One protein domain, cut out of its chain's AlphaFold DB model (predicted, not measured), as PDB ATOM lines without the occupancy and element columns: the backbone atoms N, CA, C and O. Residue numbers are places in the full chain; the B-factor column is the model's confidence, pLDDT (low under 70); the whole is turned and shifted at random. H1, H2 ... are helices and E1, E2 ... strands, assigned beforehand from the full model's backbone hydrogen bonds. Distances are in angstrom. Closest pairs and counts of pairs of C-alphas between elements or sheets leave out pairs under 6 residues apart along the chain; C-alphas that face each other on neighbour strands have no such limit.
ATOM      1  N   ILE A  13     -18.425  16.411 -37.529       79.94
ATOM      2  CA  ILE A  13     -17.169  16.539 -38.267       79.94
ATOM      3  C   ILE A  13     -17.173  17.885 -38.977       79.94
ATOM      4  O   ILE A  13     -18.028  18.158 -39.818       79.94
ATOM      5  N   MET A  14     -16.196  18.722 -38.659       83.75
ATOM      6  CA  MET A  14     -15.961  19.977 -39.359       83.75
ATOM      7  C   MET A  14     -14.750  19.831 -40.264       83.75
ATOM      8  O   MET A  14     -13.654  19.511 -39.816       83.75
ATOM      9  N   GLY A  15     -14.952  20.085 -41.551       86.62
ATOM     10  CA  GLY A  15     -13.910  20.029 -42.564       86.62
ATOM     11  C   GLY A  15     -13.735  21.373 -43.252       86.62
ATOM     12  O   GLY A  15     -14.689  22.119 -43.470       86.62
ATOM     13  N   HIS A  16     -12.505  21.683 -43.633       89.38
ATOM     14  CA  HIS A  16     -12.219  22.758 -44.563       89.38
ATOM     15  C   HIS A  16     -11.211  22.294 -45.606       89.38
ATOM     16  O   HIS A  16     -10.125  21.818 -45.283       89.38
ATOM     17  N   MET A  17     -11.584  22.473 -46.868       89.81
ATOM     18  CA  MET A  17     -10.818  22.038 -48.023       89.81
ATOM     19  C   MET A  17     -10.442  23.249 -48.874       89.81
ATOM     20  O   MET A  17     -11.294  24.074 -49.203       89.81
ATOM     21  N   THR A  18      -9.163  23.358 -49.230       89.00
ATOM     22  CA  THR A  18      -8.641  24.468 -50.056       89.00
ATOM     23  C   THR A  18      -8.344  24.076 -51.502       89.00
ATOM     24  O   THR A  18      -7.964  24.932 -52.309       89.00
ATOM     25  N   HIS A  19      -8.535  22.801 -51.842       89.81
ATOM     26  CA  HIS A  19      -8.468  22.318 -53.215       89.81
ATOM     27  C   HIS A  19      -9.509  23.027 -54.083       89.81
ATOM     28  O   HIS A  19     -10.576  23.430 -53.616       89.81
ATOM     29  N   ARG A  20      -9.202  23.168 -55.372       89.31
ATOM     30  CA  ARG A  20     -10.206  23.547 -56.370       89.31
ATOM     31  C   ARG A  20     -10.411  22.392 -57.318       89.31
ATOM     32  O   ARG A  20      -9.454  21.965 -57.960       89.31
ATOM     33  N   PHE A  21     -11.656  21.963 -57.425       89.94
ATOM     34  CA  PHE A  21     -12.096  20.938 -58.352       89.94
ATOM     35  C   PHE A  21     -13.024  21.558 -59.392       89.94
ATOM     36  O   PHE A  21     -13.723  22.530 -59.103       89.94
ATOM     37  N   CYS A  22     -13.015  21.001 -60.593       90.50
ATOM     38  CA  CYS A  22     -14.047  21.231 -61.590       90.50
ATOM     39  C   CYS A  22     -14.582  19.888 -62.063       90.50
ATOM     40  O   CYS A  22     -13.812  18.949 -62.274       90.50
ATOM     41  N   PHE A  23     -15.893  19.819 -62.247       92.38
ATOM     42  CA  PHE A  23     -16.503  18.715 -62.959       92.38
ATOM     43  C   PHE A  23     -16.309  18.924 -64.464       92.38
ATOM     44  O   PHE A  23     -16.462  20.040 -64.962       92.38
ATOM     45  N   ASN A  24     -15.894  17.874 -65.159       91.12
ATOM     46  CA  ASN A  24     -15.678  17.849 -66.594       91.12
ATOM     47  C   ASN A  24     -16.737  16.943 -67.223       91.12
ATOM     48  O   ASN A  24     -16.592  15.722 -67.202       91.12
ATOM     49  N   GLU A  25     -17.777  17.561 -67.782       90.62
ATOM     50  CA  GLU A  25     -18.948  16.874 -68.343       90.62
ATOM     51  C   GLU A  25     -18.580  15.931 -69.495       90.62
ATOM     52  O   GLU A  25     -19.125  14.837 -69.590       90.62
ATOM     53  N   ASN A  26     -17.589  16.294 -70.318       91.31
ATOM     54  CA  ASN A  26     -17.181  15.494 -71.480       91.31
ATOM     55  C   ASN A  26     -16.604  14.122 -71.107       91.31
ATOM     56  O   ASN A  26     -16.594  13.213 -71.931       91.31
ATOM     57  N   PHE A  27     -16.064  13.995 -69.896       89.88
ATOM     58  CA  PHE A  27     -15.388  12.787 -69.427       89.88
ATOM     59  C   PHE A  27     -16.005  12.244 -68.138       89.88
ATOM     60  O   PHE A  27     -15.369  11.413 -67.497       89.88
ATOM     61  N   ASP A  28     -17.164  12.773 -67.727       92.06
ATOM     62  CA  ASP A  28     -17.844  12.454 -66.465       92.06
ATOM     63  C   ASP A  28     -16.867  12.323 -65.279       92.06
ATOM     64  O   ASP A  28     -16.825  11.334 -64.550       92.06
ATOM     65  N   SER A  29     -15.964  13.303 -65.147       90.50
ATOM     66  CA  SER A  29     -14.838  13.213 -64.212       90.50
ATOM     67  C   SER A  29     -14.581  14.513 -63.468       90.50
ATOM     68  O   SER A  29     -14.799  15.617 -63.969       90.50
ATOM     69  N   VAL A  30     -14.075  14.392 -62.242       87.62
ATOM     70  CA  VAL A  30     -13.666  15.537 -61.428       87.62
ATOM     71  C   VAL A  30     -12.175  15.771 -61.615       87.62
ATOM     72  O   VAL A  30     -11.348  14.938 -61.254       87.62
ATOM     73  N   LYS A  31     -11.814  16.938 -62.148       88.56
ATOM     74  CA  LYS A  31     -10.419  17.347 -62.308       88.56
ATOM     75  C   LYS A  31     -10.014  18.322 -61.213       88.56
ATOM     76  O   LYS A  31     -10.697  19.308 -60.934       88.56
ATOM     77  N   GLN A  32      -8.852  18.080 -60.623       87.44
ATOM     78  CA  GLN A  32      -8.235  19.002 -59.683       87.44
ATOM     79  C   GLN A  32      -7.543  20.142 -60.435       87.44
ATOM     80  O   GLN A  32      -6.562  19.943 -61.146       87.44
ATOM     81  N   LEU A  33      -8.053  21.360 -60.266       88.44
ATOM     82  CA  LEU A  33      -7.483  22.581 -60.841       88.44
ATOM     83  C   LEU A  33      -6.354  23.150 -59.986       88.44
ATOM     84  O   LEU A  33      -5.432  23.783 -60.498       88.44
ATOM     85  N   ARG A  34      -6.450  22.986 -58.664       87.88
ATOM     86  CA  ARG A  34      -5.459  23.507 -57.724       87.88
ATOM     87  C   ARG A  34      -5.259  22.549 -56.561       87.88
ATOM     88  O   ARG A  34      -6.218  22.213 -55.870       87.88
ATOM     89  N   HIS A  35      -3.996  22.207 -56.317       88.12
ATOM     90  CA  HIS A  35      -3.555  21.528 -55.104       88.12
ATOM     91  C   HIS A  35      -3.783  22.404 -53.872       88.12
ATOM     92  O   HIS A  35      -3.455  23.596 -53.860       88.12
ATOM     93  N   GLY A  36      -4.391  21.801 -52.861       87.38
ATOM     94  CA  GLY A  36      -4.652  22.402 -51.567       87.38
ATOM     95  C   GLY A  36      -4.402  21.380 -50.472       87.38
ATOM     96  O   GLY A  36      -3.703  20.397 -50.681       87.38
ATOM     97  N   VAL A  37      -4.989  21.651 -49.318       89.38
ATOM     98  CA  VAL A  37      -5.026  20.748 -48.173       89.38
ATOM     99  C   VAL A  37      -6.454  20.613 -47.669       89.38
ATOM    100  O   VAL A  37      -7.257  21.555 -47.796       89.38
ATOM    101  N   THR A  38      -6.735  19.471 -47.051       88.19
ATOM    102  CA  THR A  38      -7.993  19.203 -46.352       88.19
ATOM    103  C   THR A  38      -7.710  19.112 -44.860       88.19
ATOM    104  O   THR A  38      -6.962  18.248 -44.414       88.19
ATOM    105  N   LYS A  39      -8.278  20.025 -44.070       87.69
ATOM    106  CA  LYS A  39      -8.170  20.015 -42.607       87.69
ATOM    107  C   LYS A  39      -9.502  19.642 -41.990       87.69
ATOM    108  O   LYS A  39     -10.508  20.297 -42.272       87.69
ATOM    109  N   VAL A  40      -9.501  18.642 -41.123       85.94
ATOM    110  CA  VAL A  40     -10.704  18.145 -40.456       85.94
ATOM    111  C   VAL A  40     -10.526  18.180 -38.945       85.94
ATOM    112  O   VAL A  40      -9.420  18.023 -38.438       85.94
ATOM    113  N   THR A  41     -11.617  18.394 -38.223       83.88
ATOM    114  CA  THR A  41     -11.696  18.267 -36.771       83.88
ATOM    115  C   THR A  41     -13.030  17.633 -36.376       83.88
ATOM    116  O   THR A  41     -14.031  17.797 -37.079       83.88
ATOM    117  N   VAL A  42     -13.053  16.895 -35.267       78.56
ATOM    118  CA  VAL A  42     -14.265  16.258 -34.734       78.56
ATOM    119  C   VAL A  42     -14.647  16.967 -33.441       78.56
ATOM    120  O   VAL A  42     -13.898  16.970 -32.467       78.56
ATOM    121  N   HIS A  43     -15.813  17.599 -33.437       70.94
ATOM    122  CA  HIS A  43     -16.342  18.289 -32.269       70.94
ATOM    123  C   HIS A  43     -17.044  17.304 -31.334       70.94
ATOM    124  O   HIS A  43     -17.791  16.434 -31.783       70.94
ATOM    125  N   GLY A  44     -16.813  17.463 -30.028       62.19
ATOM    126  CA  GLY A  44     -17.410  16.629 -28.980       62.19
ATOM    127  C   GLY A  44     -16.497  15.548 -28.389       62.19
ATOM    128  O   GLY A  44     -16.919  14.897 -27.437       62.19
ATOM    129  N   MET A  45     -15.266  15.390 -28.892       58.25
ATOM    130  CA  MET A  45     -14.234  14.533 -28.291       58.25
ATOM    131  C   MET A  45     -13.369  15.344 -27.317       58.25
ATOM    132  O   MET A  45     -12.947  16.455 -27.649       58.25
ATOM    133  N   SER A  46     -13.097  14.815 -26.127       55.56
ATOM    134  CA  SER A  46     -12.106  15.376 -25.198       55.56
ATOM    135  C   SER A  46     -10.693  15.308 -25.793       55.56
ATOM    136  O   SER A  46     -10.439  14.525 -26.702       55.56
ATOM    137  N   ALA A  47      -9.744  16.100 -25.285       55.31
ATOM    138  CA  ALA A  47      -8.358  16.058 -25.769       55.31
ATOM    139  C   ALA A  47      -7.718  14.652 -25.657       55.31
ATOM    140  O   ALA A  47      -6.895  14.292 -26.496       55.31
ATOM    141  N   ALA A  48      -8.136  13.850 -24.668       55.66
ATOM    142  CA  ALA A  48      -7.711  12.460 -24.501       55.66
ATOM    143  C   ALA A  48      -8.342  11.533 -25.557       55.66
ATOM    144  O   ALA A  48      -7.628  10.812 -26.243       55.66
ATOM    145  N   GLU A  49      -9.656  11.640 -25.780       58.00
ATOM    146  CA  GLU A  49     -10.367  10.883 -26.827       58.00
ATOM    147  C   GLU A  49      -9.900  11.267 -28.239       58.00
ATOM    148  O   GLU A  49      -9.921  10.440 -29.142       58.00
ATOM    149  N   GLN A  50      -9.451  12.510 -28.441       56.41
ATOM    150  CA  GLN A  50      -8.838  12.948 -29.694       56.41
ATOM    151  C   GLN A  50      -7.476  12.279 -29.901       56.41
ATOM    152  O   GLN A  50      -7.227  11.791 -30.997       56.41
ATOM    153  N   ALA A  51      -6.618  12.222 -28.871       53.88
ATOM    154  CA  ALA A  51      -5.305  11.564 -28.924       53.88
ATOM    155  C   ALA A  51      -5.399  10.059 -29.229       53.88
ATOM    156  O   ALA A  51      -4.534   9.524 -29.927       53.88
ATOM    157  N   ASP A  52      -6.464   9.406 -28.767       53.12
ATOM    158  CA  ASP A  52      -6.754   8.009 -29.094       53.12
ATOM    159  C   ASP A  52      -7.426   7.871 -30.471       53.12
ATOM    160  O   ASP A  52      -7.028   7.006 -31.247       53.12
ATOM    161  N   ALA A  53      -8.318   8.789 -30.869       52.94
ATOM    162  CA  ALA A  53      -8.869   8.850 -32.232       52.94
ATOM    163  C   ALA A  53      -7.807   9.153 -33.314       52.94
ATOM    164  O   ALA A  53      -7.984   8.796 -34.479       52.94
ATOM    165  N   TYR A  54      -6.687   9.790 -32.941       53.03
ATOM    166  CA  TYR A  54      -5.492   9.937 -33.784       53.03
ATOM    167  C   TYR A  54      -4.819   8.593 -34.103       53.03
ATOM    168  O   TYR A  54      -4.130   8.497 -35.119       53.03
ATOM    169  N   LYS A  55      -4.982   7.582 -33.240       49.09
ATOM    170  CA  LYS A  55      -4.369   6.249 -33.372       49.09
ATOM    171  C   LYS A  55      -5.350   5.202 -33.884       49.09
ATOM    172  O   LYS A  55      -4.972   4.369 -34.701       49.09
ATOM    173  N   GLU A  56      -6.600   5.277 -33.451       50.75
ATOM    174  CA  GLU A  56      -7.677   4.384 -33.854       50.75
ATOM    175  C   GLU A  56      -8.795   5.231 -34.455       50.75
ATOM    176  O   GLU A  56      -9.642   5.784 -33.756       50.75
ATOM    177  N   ILE A  57      -8.778   5.377 -35.781       54.19
ATOM    178  CA  ILE A  57      -9.902   5.959 -36.514       54.19
ATOM    179  C   ILE A  57     -11.107   5.040 -36.271       54.19
ATOM    180  O   ILE A  57     -11.241   3.996 -36.907       54.19
ATOM    181  N   ASP A  58     -11.947   5.426 -35.310       52.41
ATOM    182  CA  ASP A  58     -13.186   4.751 -34.928       52.41
ATOM    183  C   ASP A  58     -14.038   4.468 -36.190       52.41
ATOM    184  O   ASP A  58     -14.372   5.407 -36.929       52.41
ATOM    185  N   PRO A  59     -14.398   3.200 -36.476       48.50
ATOM    186  CA  PRO A  59     -15.133   2.801 -37.678       48.50
ATOM    187  C   PRO A  59     -16.523   3.446 -37.810       48.50
ATOM    188  O   PRO A  59     -17.098   3.439 -38.900       48.50
ATOM    189  N   GLN A  60     -17.055   4.075 -36.754       51.94
ATOM    190  CA  GLN A  60     -18.274   4.889 -36.847       51.94
ATOM    191  C   GLN A  60     -18.091   6.173 -37.673       51.94
ATOM    192  O   GLN A  60     -19.082   6.792 -38.062       51.94
ATOM    193  N   ILE A  61     -16.852   6.552 -38.012       60.84
ATOM    194  CA  ILE A  61     -16.559   7.646 -38.940       60.84
ATOM    195  C   ILE A  61     -16.156   7.119 -40.327       60.84
ATOM    196  O   ILE A  61     -15.093   7.434 -40.865       60.84
ATOM    197  N   SER A  62     -17.043   6.332 -40.941       65.00
ATOM    198  CA  SER A  62     -16.839   5.691 -42.253       65.00
ATOM    199  C   SER A  62     -16.353   6.656 -43.357       65.00
ATOM    200  O   SER A  62     -15.482   6.314 -44.157       65.00
ATOM    201  N   ILE A  63     -16.830   7.910 -43.352       73.00
ATOM    202  CA  ILE A  63     -16.429   8.933 -44.334       73.00
ATOM    203  C   ILE A  63     -14.964   9.359 -44.156       73.00
ATOM    204  O   ILE A  63     -14.272   9.576 -45.150       73.00
ATOM    205  N   LEU A  64     -14.457   9.466 -42.920       74.44
ATOM    206  CA  LEU A  64     -13.062   9.866 -42.703       74.44
ATOM    207  C   LEU A  64     -12.098   8.791 -43.169       74.44
ATOM    208  O   LEU A  64     -11.085   9.133 -43.764       74.44
ATOM    209  N   HIS A  65     -12.435   7.515 -42.990       73.62
ATOM    210  CA  HIS A  65     -11.629   6.429 -43.538       73.62
ATOM    211  C   HIS A  65     -11.528   6.524 -45.071       73.62
ATOM    212  O   HIS A  65     -10.432   6.465 -45.631       73.62
ATOM    213  N   GLY A  66     -12.656   6.774 -45.746       77.44
ATOM    214  CA  GLY A  66     -12.683   7.025 -47.188       77.44
ATOM    215  C   GLY A  66     -11.812   8.217 -47.592       77.44
ATOM    216  O   GLY A  66     -10.954   8.087 -48.459       77.44
ATOM    217  N   LEU A  67     -11.955   9.362 -46.923       78.50
ATOM    218  CA  LEU A  67     -11.174  10.563 -47.239       78.50
ATOM    219  C   LEU A  67      -9.677  10.415 -46.914       78.50
ATOM    220  O   LEU A  67      -8.850  10.938 -47.656       78.50
ATOM    221  N   CYS A  68      -9.317   9.687 -45.853       75.75
ATOM    222  CA  CYS A  68      -7.930   9.370 -45.500       75.75
ATOM    223  C   CYS A  68      -7.263   8.462 -46.540       75.75
ATOM    224  O   CYS A  68      -6.062   8.582 -46.774       75.75
ATOM    225  N   SER A  69      -8.027   7.569 -47.178       78.62
ATOM    226  CA  SER A  69      -7.494   6.683 -48.221       78.62
ATOM    227  C   SER A  69      -7.070   7.439 -49.491       78.62
ATOM    228  O   SER A  69      -6.208   6.969 -50.238       78.62
ATOM    229  N   VAL A  70      -7.609   8.645 -49.715       83.69
ATOM    230  CA  VAL A  70      -7.310   9.471 -50.890       83.69
ATOM    231  C   VAL A  70      -6.106  10.376 -50.618       83.69
ATOM    232  O   VAL A  70      -6.225  11.465 -50.053       83.69
ATOM    233  N   LYS A  71      -4.926   9.953 -51.086       81.56
ATOM    234  CA  LYS A  71      -3.662  10.698 -50.911       81.56
ATOM    235  C   LYS A  71      -3.692  12.102 -51.531       81.56
ATOM    236  O   LYS A  71      -3.105  13.030 -50.975       81.56
ATOM    237  N   ASP A  72      -4.418  12.277 -52.633       83.75
ATOM    238  CA  ASP A  72      -4.479  13.543 -53.378       83.75
ATOM    239  C   ASP A  72      -5.173  14.676 -52.607       83.75
ATOM    240  O   ASP A  72      -4.899  15.854 -52.853       83.75
ATOM    241  N   LEU A  73      -6.037  14.336 -51.640       82.94
ATOM    242  CA  LEU A  73      -6.753  15.303 -50.802       82.94
ATOM    243  C   LEU A  73      -5.900  15.892 -49.677       82.94
ATOM    244  O   LEU A  73      -6.370  16.806 -48.992       82.94
ATOM    245  N   GLN A  74      -4.685  15.367 -49.461       85.12
ATOM    246  CA  GLN A  74      -3.760  15.808 -48.411       85.12
ATOM    247  C   GLN A  74      -4.491  16.060 -47.082       85.12
ATOM    248  O   GLN A  74      -4.439  17.159 -46.512       85.12
ATOM    249  N   LEU A  75      -5.270  15.065 -46.649       84.81
ATOM    250  CA  LEU A  75      -6.106  15.186 -45.466       84.81
ATOM    251  C   LEU A  75      -5.249  15.178 -44.203       84.81
ATOM    252  O   LEU A  75      -4.377  14.335 -44.019       84.81
ATOM    253  N   SER A  76      -5.540  16.120 -43.313       83.25
ATOM    254  CA  SER A  76      -4.978  16.195 -41.969       83.25
ATOM    255  C   SER A  76      -6.104  16.342 -40.953       83.25
ATOM    256  O   SER A  76      -6.994  17.186 -41.100       83.25
ATOM    257  N   LEU A  77      -6.064  15.502 -39.922       79.88
ATOM    258  CA  LEU A  77      -6.925  15.619 -38.756       79.88
ATOM    259  C   LEU A  77      -6.208  16.500 -37.727       79.88
ATOM    260  O   LEU A  77      -5.067  16.226 -37.359       79.88
ATOM    261  N   SER A  78      -6.844  17.579 -37.289       80.44
ATOM    262  CA  SER A  78      -6.272  18.551 -36.348       80.44
ATOM    263  C   SER A  78      -7.209  18.765 -35.155       80.44
ATOM    264  O   SER A  78      -8.436  18.705 -35.343       80.44
TER     265      SER A  78
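This is residues 13 to 78 of the 237 residues of the protein "ApbA_C domain-containing protein" of Ophiocordyceps australis (UniProt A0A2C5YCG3). A small three-stranded sheet, E1, E4 and E5, has H2 over one face; the hairpin E2 and E3 makes an arm from one end, and H1 lies at the other end. Residues 24 to 29, at the arm's tip, stick out. The printed part has 66 residues, with two named helices and five named strands that follow along the chain as E1 E2 E3 E4 H1 H2 E5; the class is mixed, helices and strands, and the sheet, in the order E1, E4, E5, is mixed too. It is loose, with a radius of gyration of the C-alphas of 14.2 A, a rod spanning 47 by 20 by 18 A.

E1, residues 13 to 17, runs on into E2, residues 20 to 24, at 81 degrees. E2 and E3, residues 29 to 34, form an antiparallel hairpin at 150 degrees, with N 22 and O 31 2.9 A apart. E4, residues 38 to 43, is antiparallel to E1 at 163 degrees, with N 14 and O 41 2.8 A apart. H1, residues 47 to 53, only grazes the sheet, with residues 50 to 53. H2, residues 62 to 69, is on the sheet at a height of 9.8 A, only just over E4, with 4 C-alphas falling on E4 and 2 on E5, strand residues 75 to 77. The closest C-alphas of H2 and E5 are those of Cys 68 and Leu 75, 6.1 A. E5 is parallel to E4 at 28 degrees, with N 76 and O 38 2.8 A apart. E4, H1, H2 and E5 form a strand-helix-strand unit, two parallel neighbour strands with helices between, its crossover right-handed. In H1 and H2 every O i to N i+4 pair is within hydrogen-bond range.

E1 begins at C-alpha 13 (-17.169, 16.539, -38.267). E3 is 15.4 A long, E4 16.4 A and H2 11.1 A. E5 ends at C-alpha 77 (-6.925, 15.619, -38.756).

The C-alphas farthest apart, Asn 26 and Ala 48, are 48.0 A apart. The printed part has no cut, and no link is long. Residues 44 to 62 have pLDDT under 70.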